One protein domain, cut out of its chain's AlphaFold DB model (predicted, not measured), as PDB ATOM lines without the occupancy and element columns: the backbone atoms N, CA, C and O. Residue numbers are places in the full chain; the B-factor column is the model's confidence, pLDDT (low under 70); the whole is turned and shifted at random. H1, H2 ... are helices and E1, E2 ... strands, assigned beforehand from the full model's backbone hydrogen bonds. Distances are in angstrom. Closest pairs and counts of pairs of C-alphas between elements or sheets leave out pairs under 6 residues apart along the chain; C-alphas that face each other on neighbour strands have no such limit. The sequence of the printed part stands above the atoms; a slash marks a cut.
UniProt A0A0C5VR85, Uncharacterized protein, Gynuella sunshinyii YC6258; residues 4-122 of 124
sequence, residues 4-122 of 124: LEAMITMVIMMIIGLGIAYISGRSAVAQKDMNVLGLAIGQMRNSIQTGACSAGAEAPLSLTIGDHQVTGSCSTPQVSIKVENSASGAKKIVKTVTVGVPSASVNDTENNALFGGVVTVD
ATOM      1  N   LEU A   4      18.485 -87.702 -42.782       91.06
ATOM      2  CA  LEU A   4      19.722 -87.159 -42.212       91.06
ATOM      3  C   LEU A   4      20.289 -86.019 -43.075       91.06
ATOM      4  O   LEU A   4      20.672 -84.968 -42.571       91.06
ATOM      5  N   GLU A   5      20.302 -86.214 -44.388       92.06
ATOM      6  CA  GLU A   5      20.786 -85.239 -45.366       92.06
ATOM      7  C   GLU A   5      19.920 -83.966 -45.376       92.06
ATOM      8  O   GLU A   5      20.440 -82.849 -45.441       92.06
ATOM      9  N   ALA A   6      18.601 -84.111 -45.211       90.81
ATOM     10  CA  ALA A   6      17.688 -82.976 -45.067       90.81
ATOM     11  C   ALA A   6      17.949 -82.173 -43.775       90.81
ATOM     12  O   ALA A   6      17.950 -80.944 -43.798       90.81
ATOM     13  N   MET A   7      18.243 -82.844 -42.656       89.75
ATOM     14  CA  MET A   7      18.593 -82.166 -41.400       89.75
ATOM     15  C   MET A   7      19.929 -81.417 -41.510       89.75
ATOM     16  O   MET A   7      20.037 -80.278 -41.062       89.75
ATOM     17  N   ILE A   8      20.932 -82.017 -42.158       93.06
ATOM     18  CA  ILE A   8      22.251 -81.394 -42.347       93.06
ATOM     19  C   ILE A   8      22.151 -80.162 -43.257       93.06
ATOM     20  O   ILE A   8      22.702 -79.111 -42.932       93.06
ATOM     21  N   THR A   9      21.415 -80.250 -44.366       94.12
ATOM     22  CA  THR A   9      21.234 -79.113 -45.287       94.12
ATOM     23  C   THR A   9      20.458 -77.960 -44.643       94.12
ATOM     24  O   THR A   9      20.830 -76.801 -44.832       94.12
ATOM     25  N   MET A  10      19.447 -78.255 -43.817       90.94
ATOM     26  CA  MET A  10      18.719 -77.242 -43.046       90.94
ATOM     27  C   MET A  10      19.629 -76.523 -42.040       90.94
ATOM     28  O   MET A  10      19.602 -75.295 -41.960       90.94
ATOM     29  N   VAL A  11      20.477 -77.263 -41.317       93.75
ATOM     30  CA  VAL A  11      21.430 -76.684 -40.354       93.75
ATOM     31  C   VAL A  11      22.455 -75.793 -41.056       93.75
ATOM     32  O   VAL A  11      22.709 -74.677 -40.603       93.75
ATOM     33  N   ILE A  12      23.006 -76.232 -42.189       94.06
ATOM     34  CA  ILE A  12      23.981 -75.441 -42.952       94.06
ATOM     35  C   ILE A  12      23.345 -74.142 -43.465       94.06
ATOM     36  O   ILE A  12      23.923 -73.069 -43.294       94.06
ATOM     37  N   MET A  13      22.133 -74.207 -44.027       93.81
ATOM     38  CA  MET A  13      21.411 -73.014 -44.484       93.81
ATOM     39  C   MET A  13      21.088 -72.050 -43.338       93.81
ATOM     40  O   MET A  13      21.175 -70.838 -43.521       93.81
ATOM     41  N   MET A  14      20.772 -72.566 -42.149       93.44
ATOM     42  CA  MET A  14      20.514 -71.735 -40.973       93.44
ATOM     43  C   MET A  14      21.772 -70.977 -40.524       93.44
ATOM     44  O   MET A  14      21.697 -69.779 -40.259       93.44
ATOM     45  N   ILE A  15      22.933 -71.642 -40.494       93.25
ATOM     46  CA  ILE A  15      24.217 -71.018 -40.129       93.25
ATOM     47  C   ILE A  15      24.607 -69.944 -41.150       93.25
ATOM     48  O   ILE A  15      24.989 -68.836 -40.771       93.25
ATOM     49  N   ILE A  16      24.466 -70.244 -42.443       93.25
ATOM     50  CA  ILE A  16      24.751 -69.287 -43.518       93.25
ATOM     51  C   ILE A  16      23.794 -68.090 -43.432       93.25
ATOM     52  O   ILE A  16      24.241 -66.945 -43.489       93.25
ATOM     53  N   GLY A  17      22.497 -68.333 -43.227       92.00
ATOM     54  CA  GLY A  17      21.493 -67.280 -43.068       92.00
ATOM     55  C   GLY A  17      21.795 -66.345 -41.895       92.00
ATOM     56  O   GLY A  17      21.706 -65.126 -42.045       92.00
ATOM     57  N   LEU A  18      22.235 -66.892 -40.756       92.19
ATOM     58  CA  LEU A  18      22.643 -66.099 -39.594       92.19
ATOM     59  C   LEU A  18      23.883 -65.241 -39.889       92.19
ATOM     60  O   LEU A  18      23.928 -64.068 -39.515       92.19
ATOM     61  N   GLY A  19      24.867 -65.804 -40.597       90.12
ATOM     62  CA  GLY A  19      26.068 -65.082 -41.019       90.12
ATOM     63  C   GLY A  19      25.756 -63.910 -41.955       90.12
ATOM     64  O   GLY A  19      26.251 -62.801 -41.744       90.12
ATOM     65  N   ILE A  20      24.881 -64.122 -42.944       90.69
ATOM     66  CA  ILE A  20      24.448 -63.074 -43.880       90.69
ATOM     67  C   ILE A  20      23.679 -61.972 -43.140       90.69
ATOM     68  O   ILE A  20      23.945 -60.790 -43.359       90.69
ATOM     69  N   ALA A  21      22.770 -62.336 -42.230       88.06
ATOM     70  CA  ALA A  21      22.008 -61.370 -41.439       88.06
ATOM     71  C   ALA A  21      22.918 -60.491 -40.561       88.06
ATOM     72  O   ALA A  21      22.731 -59.275 -40.505       88.06
ATOM     73  N   TYR A  22      23.938 -61.082 -39.931       90.38
ATOM     74  CA  TYR A  22      24.893 -60.353 -39.093       90.38
ATOM     75  C   TYR A  22      25.694 -59.306 -39.882       90.38
ATOM     76  O   TYR A  22      25.794 -58.146 -39.472       90.38
ATOM     77  N   ILE A  23      26.244 -59.694 -41.036       88.75
ATOM     78  CA  ILE A  23      27.035 -58.789 -41.882       88.75
ATOM     79  C   ILE A  23      26.135 -57.703 -42.484       88.75
ATOM     80  O   ILE A  23      26.505 -56.528 -42.480       88.75
ATOM     81  N   SER A  24      24.932 -58.078 -42.934       86.75
ATOM     82  CA  SER A  24      23.937 -57.141 -43.464       86.75
ATOM     83  C   SER A  24      23.577 -56.063 -42.435       86.75
ATOM     84  O   SER A  24      23.653 -54.873 -42.743       86.75
ATOM     85  N   GLY A  25      23.320 -56.455 -41.181       84.69
ATOM     86  CA  GLY A  25      23.036 -55.515 -40.095       84.69
ATOM     87  C   GLY A  25      24.152 -54.490 -39.878       84.69
ATOM     88  O   GLY A  25      23.883 -53.295 -39.788       84.69
ATOM     89  N   ARG A  26      25.420 -54.923 -39.876       85.44
ATOM     90  CA  ARG A  26      26.558 -53.992 -39.764       85.44
ATOM     91  C   ARG A  26      26.720 -53.093 -40.987       85.44
ATOM     92  O   ARG A  26      27.047 -51.919 -40.833       85.44
ATOM     93  N   SER A  27      26.463 -53.614 -42.185       82.44
ATOM     94  CA  SER A  27      26.539 -52.824 -43.417       82.44
ATOM     95  C   SER A  27      25.466 -51.730 -43.488       82.44
ATOM     96  O   SER A  27      25.751 -50.624 -43.942       82.44
ATOM     97  N   ALA A  28      24.261 -51.996 -42.970       82.44
ATOM     98  CA  ALA A  28      23.170 -51.026 -42.929       82.44
ATOM     99  C   ALA A  28      23.489 -49.840 -42.004       82.44
ATOM    100  O   ALA A  28      23.217 -48.690 -42.352       82.44
ATOM    101  N   VAL A  29      24.120 -50.103 -40.855       81.25
ATOM    102  CA  VAL A  29      24.595 -49.043 -39.949       81.25
ATOM    103  C   VAL A  29      25.672 -48.199 -40.634       81.25
ATOM    104  O   VAL A  29      25.550 -46.980 -40.676       81.25
ATOM    105  N   ALA A  30      26.654 -48.833 -41.284       81.44
ATOM    106  CA  ALA A  30      27.700 -48.113 -42.012       81.44
ATOM    107  C   ALA A  30      27.147 -47.229 -43.150       81.44
ATOM    108  O   ALA A  30      27.626 -46.114 -43.356       81.44
ATOM    109  N   GLN A  31      26.118 -47.690 -43.873       83.75
ATOM    110  CA  GLN A  31      25.444 -46.870 -44.887       83.75
ATOM    111  C   GLN A  31      24.730 -45.660 -44.281       83.75
ATOM    112  O   GLN A  31      24.793 -44.569 -44.852       83.75
ATOM    113  N   LYS A  32      24.070 -45.831 -43.128       82.75
ATOM    114  CA  LYS A  32      23.428 -44.722 -42.412       82.75
ATOM    115  C   LYS A  32      24.458 -43.657 -42.040       82.75
ATOM    116  O   LYS A  32      24.224 -42.479 -42.300       82.75
ATOM    117  N   ASP A  33      25.592 -44.074 -41.489       81.19
ATOM    118  CA  ASP A  33      26.631 -43.160 -41.012       81.19
ATOM    119  C   ASP A  33      27.294 -42.409 -42.176       81.19
ATOM    120  O   ASP A  33      27.467 -41.191 -42.112       81.19
ATOM    121  N   MET A  34      27.563 -43.088 -43.300       80.88
ATOM    122  CA  MET A  34      28.057 -42.423 -44.515       80.88
ATOM    123  C   MET A  34      27.075 -41.384 -45.058       80.88
ATOM    124  O   MET A  34      27.498 -40.318 -45.504       80.88
ATOM    125  N   ASN A  35      25.774 -41.670 -45.027       85.06
ATOM    126  CA  ASN A  35      24.767 -40.734 -45.516       85.06
ATOM    127  C   ASN A  35      24.678 -39.484 -44.624       85.06
ATOM    128  O   ASN A  35      24.657 -38.361 -45.127       85.06
ATOM    129  N   VAL A  36      24.695 -39.666 -43.300       82.38
ATOM    130  CA  VAL A  36      24.690 -38.557 -42.330       82.38
ATOM    131  C   VAL A  36      25.940 -37.687 -42.486       82.38
ATOM    132  O   VAL A  36      25.824 -36.463 -42.553       82.38
ATOM    133  N   LEU A  37      27.118 -38.301 -42.629       82.19
ATOM    134  CA  LEU A  37      28.365 -37.580 -42.885       82.19
ATOM    135  C   LEU A  37      28.310 -36.805 -44.210       82.19
ATOM    136  O   LEU A  37      28.681 -35.633 -44.261       82.19
ATOM    137  N   GLY A  38      27.819 -37.434 -45.280       83.38
ATOM    138  CA  GLY A  38      27.670 -36.792 -46.585       83.38
ATOM    139  C   GLY A  38      26.748 -35.572 -46.533       83.38
ATOM    140  O   GLY A  38      27.083 -34.516 -47.076       83.38
ATOM    141  N   LEU A  39      25.623 -35.688 -45.825       84.25
ATOM    142  CA  LEU A  39      24.691 -34.583 -45.623       84.25
ATOM    143  C   LEU A  39      25.330 -33.448 -44.812       84.25
ATOM    144  O   LEU A  39      25.222 -32.286 -45.204       84.25
ATOM    145  N   ALA A  40      26.047 -33.776 -43.735       81.50
ATOM    146  CA  ALA A  40      26.753 -32.804 -42.906       81.50
ATOM    147  C   ALA A  40      27.804 -32.022 -43.706       81.50
ATOM    148  O   ALA A  40      27.824 -30.794 -43.669       81.50
ATOM    149  N   ILE A  41      28.632 -32.712 -44.500       82.62
ATOM    150  CA  ILE A  41      29.625 -32.071 -45.376       82.62
ATOM    151  C   ILE A  41      28.939 -31.161 -46.401       82.62
ATOM    152  O   ILE A  41      29.403 -30.044 -46.644       82.62
ATOM    153  N   GLY A  42      27.824 -31.604 -46.989       82.44
ATOM    154  CA  GLY A  42      27.037 -30.799 -47.924       82.44
ATOM    155  C   GLY A  42      26.511 -29.512 -47.288       82.44
ATOM    156  O   GLY A  42      26.658 -28.432 -47.862       82.44
ATOM    157  N   GLN A  43      25.963 -29.602 -46.077       81.06
ATOM    158  CA  GLN A  43      25.479 -28.445 -45.326       81.06
ATOM    159  C   GLN A  43      26.608 -27.506 -44.883       81.06
ATOM    160  O   GLN A  43      26.443 -26.287 -44.958       81.06
ATOM    161  N   MET A  44      27.766 -28.043 -44.483       77.12
ATOM    162  CA  MET A  44      28.945 -27.235 -44.143       77.12
ATOM    163  C   MET A  44      29.435 -26.470 -45.366       77.12
ATOM    164  O   MET A  44      29.620 -25.257 -45.305       77.12
ATOM    165  N   ARG A  45      29.556 -27.150 -46.511       79.69
ATOM    166  CA  ARG A  45      29.937 -26.516 -47.776       79.69
ATOM    167  C   ARG A  45      28.940 -25.439 -48.191       79.69
ATOM    168  O   ARG A  45      29.362 -24.365 -48.605       79.69
ATOM    169  N   ASN A  46      27.641 -25.706 -48.068       80.62
ATOM    170  CA  ASN A  46      26.614 -24.715 -48.370       80.62
ATOM    171  C   ASN A  46      26.737 -23.491 -47.451       80.62
ATOM    172  O   ASN A  46      26.706 -22.370 -47.935       80.62
ATOM    173  N   SER A  47      26.959 -23.697 -46.152       76.06
ATOM    174  CA  SER A  47      27.132 -22.606 -45.180       76.06
ATOM    175  C   SER A  47      28.375 -21.757 -45.464       76.06
ATOM    176  O   SER A  47      28.349 -20.533 -45.333       76.06
ATOM    177  N   ILE A  48      29.459 -22.391 -45.916       75.88
ATOM    178  CA  ILE A  48      30.652 -21.689 -46.392       75.88
ATOM    179  C   ILE A  48      30.320 -20.848 -47.637       75.88
ATOM    180  O   ILE A  48      30.679 -19.673 -47.695       75.88
ATOM    181  N   GLN A  49      29.610 -21.419 -48.617       75.38
ATOM    182  CA  GLN A  49      29.260 -20.734 -49.870       75.38
ATOM    183  C   GLN A  49      28.265 -19.583 -49.684       75.38
ATOM    184  O   GLN A  49      28.358 -18.585 -50.394       75.38
ATOM    185  N   THR A  50      27.330 -19.691 -48.738       77.62
ATOM    186  CA  THR A  50      26.360 -18.628 -48.432       77.62
ATOM    187  C   THR A  50      26.955 -17.490 -47.602       77.62
ATOM    188  O   THR A  50      26.273 -16.497 -47.356       77.62
ATOM    189  N   GLY A  51      28.223 -17.600 -47.194       69.69
ATOM    190  CA  GLY A  51      28.931 -16.556 -46.460       69.69
ATOM    191  C   GLY A  51      28.713 -16.590 -44.948       69.69
ATOM    192  O   GLY A  51      29.075 -15.628 -44.271       69.69
ATOM    193  N   ALA A  52      28.188 -17.686 -44.383       68.19
ATOM    194  CA  ALA A  52      28.093 -17.843 -42.926       68.19
ATOM    195  C   ALA A  52      29.481 -17.796 -42.254       68.19
ATOM    196  O   ALA A  52      29.610 -17.334 -41.125       68.19
ATOM    197  N   CYS A  53      30.528 -18.190 -42.988       69.12
ATOM    198  CA  CYS A  53      31.924 -18.086 -42.567       69.12
ATOM    199  C   CYS A  53      32.654 -16.835 -43.119       69.12
ATOM    200  O   CYS A  53      33.880 -16.813 -43.129       69.12
ATOM    201  N   SER A  54      31.957 -15.800 -43.619       65.12
ATOM    202  CA  SER A  54      32.600 -14.584 -44.170       65.12
ATOM    203  C   SER A  54      32.995 -13.539 -43.120       65.12
ATOM    204  O   SER A  54      33.740 -12.613 -43.443       65.12
ATOM    205  N   ALA A  55      32.518 -13.660 -41.879       56.44
ATOM    206  CA  ALA A  55      32.950 -12.790 -40.790       56.44
ATOM    207  C   ALA A  55      34.362 -13.204 -40.347       56.44
ATOM    208  O   ALA A  55      34.599 -14.357 -39.996       56.44
ATOM    209  N   GLY A  56      35.318 -12.275 -40.422       54.66
ATOM    210  CA  GLY A  56      36.694 -12.521 -40.000       54.66
ATOM    211  C   GLY A  56      36.761 -13.018 -38.553       54.66
ATOM    212  O   GLY A  56      36.180 -12.393 -37.672       54.66
ATOM    213  N   ALA A  57      37.523 -14.102 -38.365       56.66
ATOM    214  CA  ALA A  57      37.780 -14.838 -37.123       56.66
ATOM    215  C   ALA A  57      36.562 -15.514 -36.452       56.66
ATOM    216  O   ALA A  57      35.597 -14.858 -36.075       56.66
ATOM    217  N   GLU A  58      36.686 -16.837 -36.263       59.53
ATOM    218  CA  GLU A  58      35.913 -17.712 -35.358       59.53
ATOM    219  C   GLU A  58      34.429 -17.337 -35.203       59.53
ATOM    220  O   GLU A  58      33.976 -16.926 -34.133       59.53
ATOM    221  N   ALA A  59      33.654 -17.482 -36.282       63.72
ATOM    222  CA  ALA A  59      32.206 -17.300 -36.222       63.72
ATOM    223  C   ALA A  59      31.519 -18.605 -35.771       63.72
ATOM    224  O   ALA A  59      31.855 -19.675 -36.295       63.72
ATOM    225  N   PRO A  60      30.553 -18.548 -34.832       66.75
ATOM    226  CA  PRO A  60      29.779 -19.720 -34.448       66.75
ATOM    227  C   PRO A  60      28.903 -20.168 -35.620       66.75
ATOM    228  O   PRO A  60      28.165 -19.375 -36.208       66.75
ATOM    229  N   LEU A  61      28.976 -21.456 -35.942       72.12
ATOM    230  CA  LEU A  61      28.231 -22.082 -37.021       72.12
ATOM    231  C   LEU A  61      27.238 -23.082 -36.423       72.12
ATOM    232  O   LEU A  61      27.632 -24.007 -35.724       72.12
ATOM    233  N   SER A  62      25.947 -22.910 -36.703       71.38
ATOM    234  CA  SER A  62      24.909 -23.868 -36.311       71.38
ATOM    235  C   SER A  62      24.418 -24.606 -37.548       71.38
ATOM    236  O   SER A  62      23.882 -23.981 -38.464       71.38
ATOM    237  N   LEU A  63      24.578 -25.927 -37.571       73.25
ATOM    238  CA  LEU A  63      24.053 -26.801 -38.618       73.25
ATOM    239  C   LEU A  63      22.904 -27.648 -38.082       73.25
ATOM    240  O   LEU A  63      22.941 -28.104 -36.945       73.25
ATOM    241  N   THR A  64      21.912 -27.908 -38.930       75.38
ATOM    242  CA  THR A  64      20.796 -28.804 -38.606       75.38
ATOM    243  C   THR A  64      20.853 -30.022 -39.515       75.38
ATOM    244  O   THR A  64      20.494 -29.945 -40.691       75.38
ATOM    245  N   ILE A  65      21.300 -31.152 -38.977       74.25
ATOM    246  CA  ILE A  65      21.533 -32.394 -39.715       74.25
ATOM    247  C   ILE A  65      20.432 -33.379 -39.317       74.25
ATOM    248  O   ILE A  65      20.493 -34.029 -38.274       74.25
ATOM    249  N   GLY A  66      19.383 -33.452 -40.141       72.69
ATOM    250  CA  GLY A  66      18.148 -34.148 -39.769       72.69
ATOM    251  C   GLY A  66      17.449 -33.422 -38.617       72.69
ATOM    252  O   GLY A  66      17.195 -32.226 -38.723       72.69
ATOM    253  N   ASP A  67      17.184 -34.136 -37.521       71.31
ATOM    254  CA  ASP A  67      16.577 -33.588 -36.297       71.31
ATOM    255  C   ASP A  67      17.616 -33.102 -35.265       71.31
ATOM    256  O   ASP A  67      17.254 -32.624 -34.190       71.31
ATOM    257  N   HIS A  68      18.912 -33.221 -35.573       72.00
ATOM    258  CA  HIS A  68      19.996 -32.831 -34.671       72.00
ATOM    259  C   HIS A  68      20.538 -31.449 -35.028       72.00
ATOM    260  O   HIS A  68      20.894 -31.185 -36.178       72.00
ATOM    261  N   GLN A  69      20.641 -30.578 -34.027       74.50
ATOM    262  CA  GLN A  69      21.360 -29.316 -34.142       74.50
ATOM    263  C   GLN A  69      22.793 -29.527 -33.658       74.50
ATOM    264  O   GLN A  69      23.001 -30.079 -32.582       74.50
ATOM    265  N   VAL A  70      23.761 -29.111 -34.469       72.81
ATOM    266  CA  VAL A  70      25.182 -29.316 -34.211       72.81
ATOM    267  C   VAL A  70      25.911 -27.987 -34.313       72.81
ATOM    268  O   VAL A  70      25.768 -27.256 -35.298       72.81
ATOM    269  N   THR A  71      26.693 -27.673 -33.284       74.69
ATOM    270  CA  THR A  71      27.469 -26.432 -33.213       74.69
ATOM    271  C   THR A  71      28.907 -26.653 -33.665       74.69
ATOM    272  O   THR A  71      29.563 -27.615 -33.270       74.69
ATOM    273  N   GLY A  72      29.410 -25.736 -34.481       73.00
ATOM    274  CA  GLY A  72      30.772 -25.715 -34.992       73.00
ATOM    275  C   GLY A  72      31.361 -24.307 -35.001       73.00
ATOM    276  O   GLY A  72      30.703 -23.332 -34.631       73.00
ATOM    277  N   SER A  73      32.606 -24.202 -35.448       72.75
ATOM    278  CA  SER A  73      33.307 -22.933 -35.636       72.75
ATOM    279  C   SER A  73      33.775 -22.776 -37.080       72.75
ATOM    280  O   SER A  73      34.245 -23.723 -37.717       72.75
ATOM    281  N   CYS A  74      33.628 -21.563 -37.607       72.69
ATOM    282  CA  CYS A  74      34.203 -21.145 -38.880       72.69
ATOM    283  C   CYS A  74      35.552 -20.459 -38.646       72.69
ATOM    284  O   CYS A  74      35.609 -19.507 -37.871       72.69
ATOM    285  N   SER A  75      36.588 -20.822 -39.399       70.50
ATOM    286  CA  SER A  75      37.856 -20.087 -39.432       70.50
ATOM    287  C   SER A  75      38.126 -19.549 -40.835       70.50
ATOM    288  O   SER A  75      37.729 -20.148 -41.827       70.50
ATOM    289  N   THR A  76      38.779 -18.395 -40.953       68.38
ATOM    290  CA  THR A  76      39.128 -17.784 -42.253       68.38
ATOM    291  C   THR A  76      40.628 -17.515 -42.350       68.38
ATOM    292  O   THR A  76      41.054 -16.354 -42.333       68.38
ATOM    293  N   PRO A  77      41.472 -18.563 -42.436       64.56
ATOM    294  CA  PRO A  77      42.897 -18.374 -42.668       64.56
ATOM    295  C   PRO A  77      43.153 -17.581 -43.958       64.56
ATOM    296  O   PRO A  77      42.464 -17.724 -44.967       64.56
ATOM    297  N   GLN A  78      44.155 -16.705 -43.922       63.31
ATOM    298  CA  GLN A  78      44.567 -15.918 -45.081       63.31
ATOM    299  C   GLN A  78      45.612 -16.683 -45.895       63.31
ATOM    300  O   GLN A  78      46.670 -17.037 -45.376       63.31
ATOM    301  N   VAL A  79      45.346 -16.889 -47.185       61.09
ATOM    302  CA  VAL A  79      46.292 -17.474 -48.143       61.09
ATOM    303  C   VAL A  79      46.795 -16.384 -49.082       61.09
ATOM    304  O   VAL A  79      46.021 -15.633 -49.672       61.09
ATOM    305  N   SER A  80      48.114 -16.291 -49.238       54.16
ATOM    306  CA  SER A  80      48.757 -15.347 -50.152       54.16
ATOM    307  C   SER A  80      49.077 -16.010 -51.491       54.16
ATOM    308  O   SER A  80      49.958 -16.863 -51.578       54.16
ATOM    309  N   ILE A  81      48.410 -15.573 -52.555       61.06
ATOM    310  CA  ILE A  81      48.659 -16.007 -53.931       61.06
ATOM    311  C   ILE A  81      49.599 -15.002 -54.599       61.06
ATOM    312  O   ILE A  81      49.330 -13.800 -54.625       61.06
ATOM    313  N   LYS A  82      50.709 -15.483 -55.167       61.00
ATOM    314  CA  LYS A  82      51.600 -14.660 -55.994       61.00
ATOM    315  C   LYS A  82      51.119 -14.708 -57.438       61.00
ATOM    316  O   LYS A  82      51.197 -15.747 -58.083       61.00
ATOM    317  N   VAL A  83      50.633 -13.580 -57.941       62.22
ATOM    318  CA  VAL A  83      50.259 -13.416 -59.343       62.22
ATOM    319  C   VAL A  83      51.441 -12.801 -60.078       62.22
ATOM    320  O   VAL A  83      51.890 -11.698 -59.752       62.22
ATOM    321  N   GLU A  84      51.951 -13.526 -61.066       65.50
ATOM    322  CA  GLU A  84      53.016 -13.065 -61.949       65.50
ATOM    323  C   GLU A  84      52.424 -12.799 -63.333       65.50
ATOM    324  O   GLU A  84      51.857 -13.693 -63.958       65.50
ATOM    325  N   ASN A  85      52.542 -11.566 -63.829       58.56
ATOM    326  CA  ASN A  85      52.180 -11.277 -65.213       58.56
ATOM    327  C   ASN A  85      53.367 -11.643 -66.118       58.56
ATOM    328  O   ASN A  85      54.428 -11.020 -66.024       58.56
ATOM    329  N   SER A  86      53.199 -12.667 -66.959       55.25
ATOM    330  CA  SER A  86      54.196 -13.076 -67.950       55.25
ATOM    331  C   SER A  86      53.893 -12.410 -69.294       55.25
ATOM    332  O   SER A  86      53.306 -13.007 -70.193       55.25
ATOM    333  N   ALA A  87      54.269 -11.138 -69.425       58.81
ATOM    334  CA  ALA A  87      54.349 -10.483 -70.724       58.81
ATOM    335  C   ALA A  87      55.720 -10.805 -71.333       58.81
ATOM    336  O   ALA A  87      56.751 -10.431 -70.770       58.81
ATOM    337  N   SER A  88      55.734 -11.517 -72.465       53.28
ATOM    338  CA  SER A  88      56.964 -11.878 -73.181       53.28
ATOM    339  C   SER A  88      57.738 -10.606 -73.559       53.28
ATOM    340  O   SER A  88      57.352  -9.891 -74.481       53.28
ATOM    341  N   GLY A  89      58.784 -10.283 -72.787       58.81
ATOM    342  CA  GLY A  89      59.673  -9.137 -73.014       58.81
ATOM    343  C   GLY A  89      59.588  -7.963 -72.024       58.81
ATOM    344  O   GLY A  89      60.379  -7.034 -72.164       58.81
ATOM    345  N   ALA A  90      58.709  -7.975 -71.009       58.69
ATOM    346  CA  ALA A  90      58.633  -6.903 -70.000       58.69
ATOM    347  C   ALA A  90      58.960  -7.388 -68.572       58.69
ATOM    348  O   ALA A  90      58.768  -8.552 -68.225       58.69
ATOM    349  N   LYS A  91      59.473  -6.474 -67.731       53.59
ATOM    350  CA  LYS A  91      59.907  -6.722 -66.342       53.59
ATOM    351  C   LYS A  91      58.802  -7.431 -65.541       53.59
ATOM    352  O   LYS A  91      57.701  -6.903 -65.416       53.59
ATOM    353  N   LYS A  92      59.113  -8.606 -64.983       58.06
ATOM    354  CA  LYS A  92      58.191  -9.450 -64.205       58.06
ATOM    355  C   LYS A  92      57.640  -8.670 -63.004       58.06
ATOM    356  O   LYS A  92      58.384  -8.351 -62.078       58.06
ATOM    357  N   ILE A  93      56.348  -8.345 -63.021       59.84
ATOM    358  CA  ILE A  93      55.665  -7.737 -61.873       59.84
ATOM    359  C   ILE A  93      55.047  -8.874 -61.061       59.84
ATOM    360  O   ILE A  93      54.164  -9.575 -61.553       59.84
ATOM    361  N   VAL A  94      55.517  -9.046 -59.825       62.06
ATOM    362  CA  VAL A  94      54.945  -9.984 -58.852       62.06
ATOM    363  C   VAL A  94      54.029  -9.190 -57.927       62.06
ATOM    364  O   VAL A  94      54.496  -8.296 -57.219       62.06
ATOM    365  N   LYS A  95      52.730  -9.493 -57.936       67.38
ATOM    366  CA  LYS A  95      51.771  -8.963 -56.956       67.38
ATOM    367  C   LYS A  95      51.314 -10.091 -56.041       67.38
ATOM    368  O   LYS A  95      50.934 -11.155 -56.516       67.38
ATOM    369  N   THR A  96      51.329  -9.841 -54.738       52.91
ATOM    370  CA  THR A  96      50.753 -10.757 -53.751       52.91
ATOM    371  C   THR A  96      49.303 -10.357 -53.506       52.91
ATOM    372  O   THR A  96      49.034  -9.220 -53.126       52.91
ATOM    373  N   VAL A  97      48.377 -11.281 -53.751       59.75
ATOM    374  CA  VAL A  97      46.953 -11.146 -53.437       59.75
ATOM    375  C   VAL A  97      46.669 -12.038 -52.239       59.75
ATOM    376  O   VAL A  97      46.914 -13.240 -52.298       59.75
ATOM    377  N   THR A  98      46.175 -11.460 -51.149       53.88
ATOM    378  CA  THR A  98      45.767 -12.222 -49.967       53.88
ATOM    379  C   THR A  98      44.272 -12.500 -50.045       53.88
ATOM    380  O   THR A  98      43.480 -11.569 -50.172       53.88
ATOM    381  N   VAL A  99      43.895 -13.773 -49.983       61.41
ATOM    382  CA  VAL A  99      42.507 -14.241 -50.034       61.41
ATOM    383  C   VAL A  99      42.203 -14.953 -48.720       61.41
ATOM    384  O   VAL A  99      42.983 -15.795 -48.283       61.41
ATOM    385  N   GLY A 100      41.095 -14.605 -48.066       62.62
ATOM    386  CA  GLY A 100      40.591 -15.380 -46.931       62.62
ATOM    387  C   GLY A 100      39.946 -16.658 -47.447       62.62
ATOM    388  O   GLY A 100      39.037 -16.582 -48.273       62.62
ATOM    389  N   VAL A 101      40.416 -17.814 -46.989       68.00
ATOM    390  CA  VAL A 101      39.838 -19.106 -47.356       68.00
ATOM    391  C   VAL A 101      39.038 -19.637 -46.160       68.00
ATOM    392  O   VAL A 101      39.621 -19.911 -45.117       68.00
ATOM    393  N   PRO A 102      37.700 -19.707 -46.243       67.88
ATOM    394  CA  PRO A 102      36.874 -20.165 -45.130       67.88
ATOM    395  C   PRO A 102      36.980 -21.683 -44.941       67.88
ATOM    396  O   PRO A 102      36.762 -22.443 -45.884       67.88
ATOM    397  N   SER A 103      37.259 -22.113 -43.715       67.62
ATOM    398  CA  SER A 103      37.109 -23.482 -43.227       67.62
ATOM    399  C   SER A 103      35.997 -23.551 -42.181       67.62
ATOM    400  O   SER A 103      35.714 -22.577 -41.481       67.62
ATOM    401  N   ALA A 104      35.341 -24.705 -42.081       70.12
ATOM    402  CA  ALA A 104      34.343 -24.975 -41.051       70.12
ATOM    403  C   ALA A 104      34.696 -26.272 -40.332       70.12
ATOM    404  O   ALA A 104      35.018 -27.273 -40.973       70.12
ATOM    405  N   SER A 105      34.617 -26.261 -39.006       73.06
ATOM    406  CA  SER A 105      34.809 -27.448 -38.185       73.06
ATOM    407  C   SER A 105      33.619 -27.654 -37.270       73.06
ATOM    408  O   SER A 105      33.036 -26.702 -36.753       73.06
ATOM    409  N   VAL A 106      33.258 -28.912 -37.070       72.31
ATOM    410  CA  VAL A 106      32.233 -29.323 -36.124       72.31
ATOM    411  C   VAL A 106      32.909 -30.198 -35.079       72.31
ATOM    412  O   VAL A 106      33.342 -31.311 -35.376       72.31
ATOM    413  N   ASN A 107      33.026 -29.664 -33.863       70.12
ATOM    414  CA  ASN A 107      33.591 -30.347 -32.702       70.12
ATOM    415  C   ASN A 107      32.582 -30.299 -31.553       70.12
ATOM    416  O   ASN A 107      32.779 -29.642 -30.530       70.12
ATOM    417  N   ASP A 108      31.450 -30.950 -31.785       69.44
ATOM    418  CA  ASP A 108      30.370 -31.049 -30.822       69.44
ATOM    419  C   ASP A 108      30.530 -32.353 -30.037       69.44
ATOM    420  O   ASP A 108      30.350 -33.453 -30.563       69.44
ATOM    421  N   THR A 109      30.894 -32.230 -28.761       66.44
ATOM    422  CA  THR A 109      31.178 -33.388 -27.901       66.44
ATOM    423  C   THR A 109      29.934 -34.254 -27.668       66.44
ATOM    424  O   THR A 109      30.074 -35.458 -27.458       66.44
ATOM    425  N   GLU A 110      28.729 -33.684 -27.760       68.19
ATOM    426  CA  GLU A 110      27.468 -34.418 -27.600       68.19
ATOM    427  C   GLU A 110      27.081 -35.163 -28.884       68.19
ATOM    428  O   GLU A 110      26.572 -36.283 -28.838       68.19
ATOM    429  N   ASN A 111      27.397 -34.574 -30.037       69.06
ATOM    430  CA  ASN A 111      27.018 -35.086 -31.352       69.06
ATOM    431  C   ASN A 111      28.152 -35.825 -32.094       69.06
ATOM    432  O   ASN A 111      27.927 -36.345 -33.185       69.06
ATOM    433  N   ASN A 112      29.349 -35.960 -31.510       70.50
ATOM    434  CA  ASN A 112      30.492 -36.673 -32.109       70.50
ATOM    435  C   ASN A 112      30.171 -38.126 -32.510       70.50
ATOM    436  O   ASN A 112      30.738 -38.651 -33.471       70.50
ATOM    437  N   ALA A 113      29.233 -38.778 -31.815       69.38
ATOM    438  CA  ALA A 113      28.767 -40.123 -32.155       69.38
ATOM    439  C   ALA A 113      27.975 -40.183 -33.478       69.38
ATOM    440  O   ALA A 113      27.888 -41.254 -34.072       69.38
ATOM    441  N   LEU A 114      27.424 -39.060 -33.961       70.25
ATOM    442  CA  LEU A 114      26.693 -38.985 -35.234       70.25
ATOM    443  C   LEU A 114      27.619 -39.037 -36.454       70.25
ATOM    444  O   LEU A 114      27.197 -39.501 -37.511       70.25
ATOM    445  N   PHE A 115      28.864 -38.573 -36.311       71.69
ATOM    446  CA  PHE A 115      29.842 -38.496 -37.406       71.69
ATOM    447  C   PHE A 115      31.028 -39.449 -37.229       71.69
ATOM    448  O   PHE A 115      31.858 -39.573 -38.126       71.69
ATOM    449  N   GLY A 116      31.122 -40.118 -36.075       69.00
ATOM    450  CA  GLY A 116      32.260 -40.968 -35.724       69.00
ATOM    451  C   GLY A 116      33.534 -40.183 -35.385       69.00
ATOM    452  O   GLY A 116      34.614 -40.772 -35.381       69.00
ATOM    453  N   GLY A 117      33.430 -38.876 -35.108       73.62
ATOM    454  CA  GLY A 117      34.560 -38.003 -34.787       73.62
ATOM    455  C   GLY A 117      34.343 -36.538 -35.179       73.62
ATOM    456  O   GLY A 117      33.240 -36.132 -35.536       73.62
ATOM    457  N   VAL A 118      35.426 -35.758 -35.114       74.62
ATOM    458  CA  VAL A 118      35.455 -34.348 -35.539       74.62
ATOM    459  C   VAL A 118      35.450 -34.278 -37.061       74.62
ATOM    460  O   VAL A 118      36.244 -34.958 -37.716       74.62
ATOM    461  N   VAL A 119      34.586 -33.432 -37.624       74.19
ATOM    462  CA  VAL A 119      34.527 -33.201 -39.071       74.19
ATOM    463  C   VAL A 119      35.023 -31.795 -39.375       74.19
ATOM    464  O   VAL A 119      34.472 -30.813 -38.879       74.19
ATOM    465  N   THR A 120      36.047 -31.709 -40.222       72.62
ATOM    466  CA  THR A 120      36.633 -30.445 -40.675       72.62
ATOM    467  C   THR A 120      36.539 -30.360 -42.192       72.62
ATOM    468  O   THR A 120      36.872 -31.309 -42.903       72.62
ATOM    469  N   VAL A 121      36.067 -29.221 -42.691       70.56
ATOM    470  CA  VAL A 121      36.036 -28.875 -44.110       70.56
ATOM    471  C   VAL A 121      37.021 -27.739 -44.319       70.56
ATOM    472  O   VAL A 121      36.717 -26.583 -44.023       70.56
ATOM    473  N   ASP A 122      38.196 -28.091 -44.832       68.44
ATOM    474  CA  ASP A 122      39.218 -27.127 -45.212       68.44
ATOM    475  C   ASP A 122      39.074 -26.725 -46.688       68.44
ATOM    476  O   ASP A 122      38.711 -27.551 -47.536       68.44
TER     477      ASP A 122
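Overview. This is residues 4 to 122 of the 124 residues of an uncharacterized protein of Gynuella sunshinyii YC6258 (UniProt A0A0C5VR85). One very long helix, H1, sticks out as a bare shaft over residues 4 to 31, and its residues 36 to 48 pack on one face of a small, curled four-stranded sheet; beyond that sheet the hairpin E3 and E4 makes a second, thinner arm. The printed part has 119 residues, with two named helices and six named strands in the order H1 E1 E2 E3 E4 E5 H2 E6. The antiparallel sheet runs E1 E2 E5 E6, and the class is mixed, helices and strands. The whole is extended, with a radius of gyration of the C-alphas of 25.4 A and spans of 93 by 41 by 19 A.

Arrangement. H1, residues 4 to 49, has every O i to N i+4 pair within hydrogen-bond range. E1, residues 59 to 65, and E2, residues 68 to 75, form an antiparallel hairpin, with N 61 and O 72 2.9 A apart. E2 runs on at 51 degrees into E3, residues 78 to 85, which forms an antiparallel hairpin with E4, residues 93 to 100; N 81 and O 97 are 2.8 A apart. E4 runs on at 23 degrees into E5, residues 103 to 106, antiparallel to E2, with N 105 and O 73 2.9 A apart. H2, residues 112 to 115, is too short for an O i to N i+4 pair; H1 touches it with residues 33 to 37 alone, the closest C-alphas, of Leu 37 and Phe 115, being 5.7 A apart. E6, residues 119 to 121, is antiparallel to E5, with N 121 and O 104 2.8 A apart. H1 is on the sheet E1 E2 E5 E6, two layers, a helix on one face of a sheet; its closest C-alphas to E1, of Ala 40 and Ile 65, are 6.1 A apart.

Along the chain. H1 runs 67.5 A, from C-alpha 4 at (19.722, -87.159, -42.212) to C-alpha 49 at (29.260, -20.734, -49.870). E2, E3 and E4 measure 22.5 A, 22.0 A and 22.6 A, and E6 ends at C-alpha 121, (36.036, -28.875, -44.110).

Size, cuts and confidence. The two C-alphas farthest apart, of Leu 4 and Ala 90, are 93.4 A apart. The printed part has no cut, and no link is long. The mean pLDDT of the printed part is 74.0, with 45 residues under 70, among them 51 to 60 and 76 to 103.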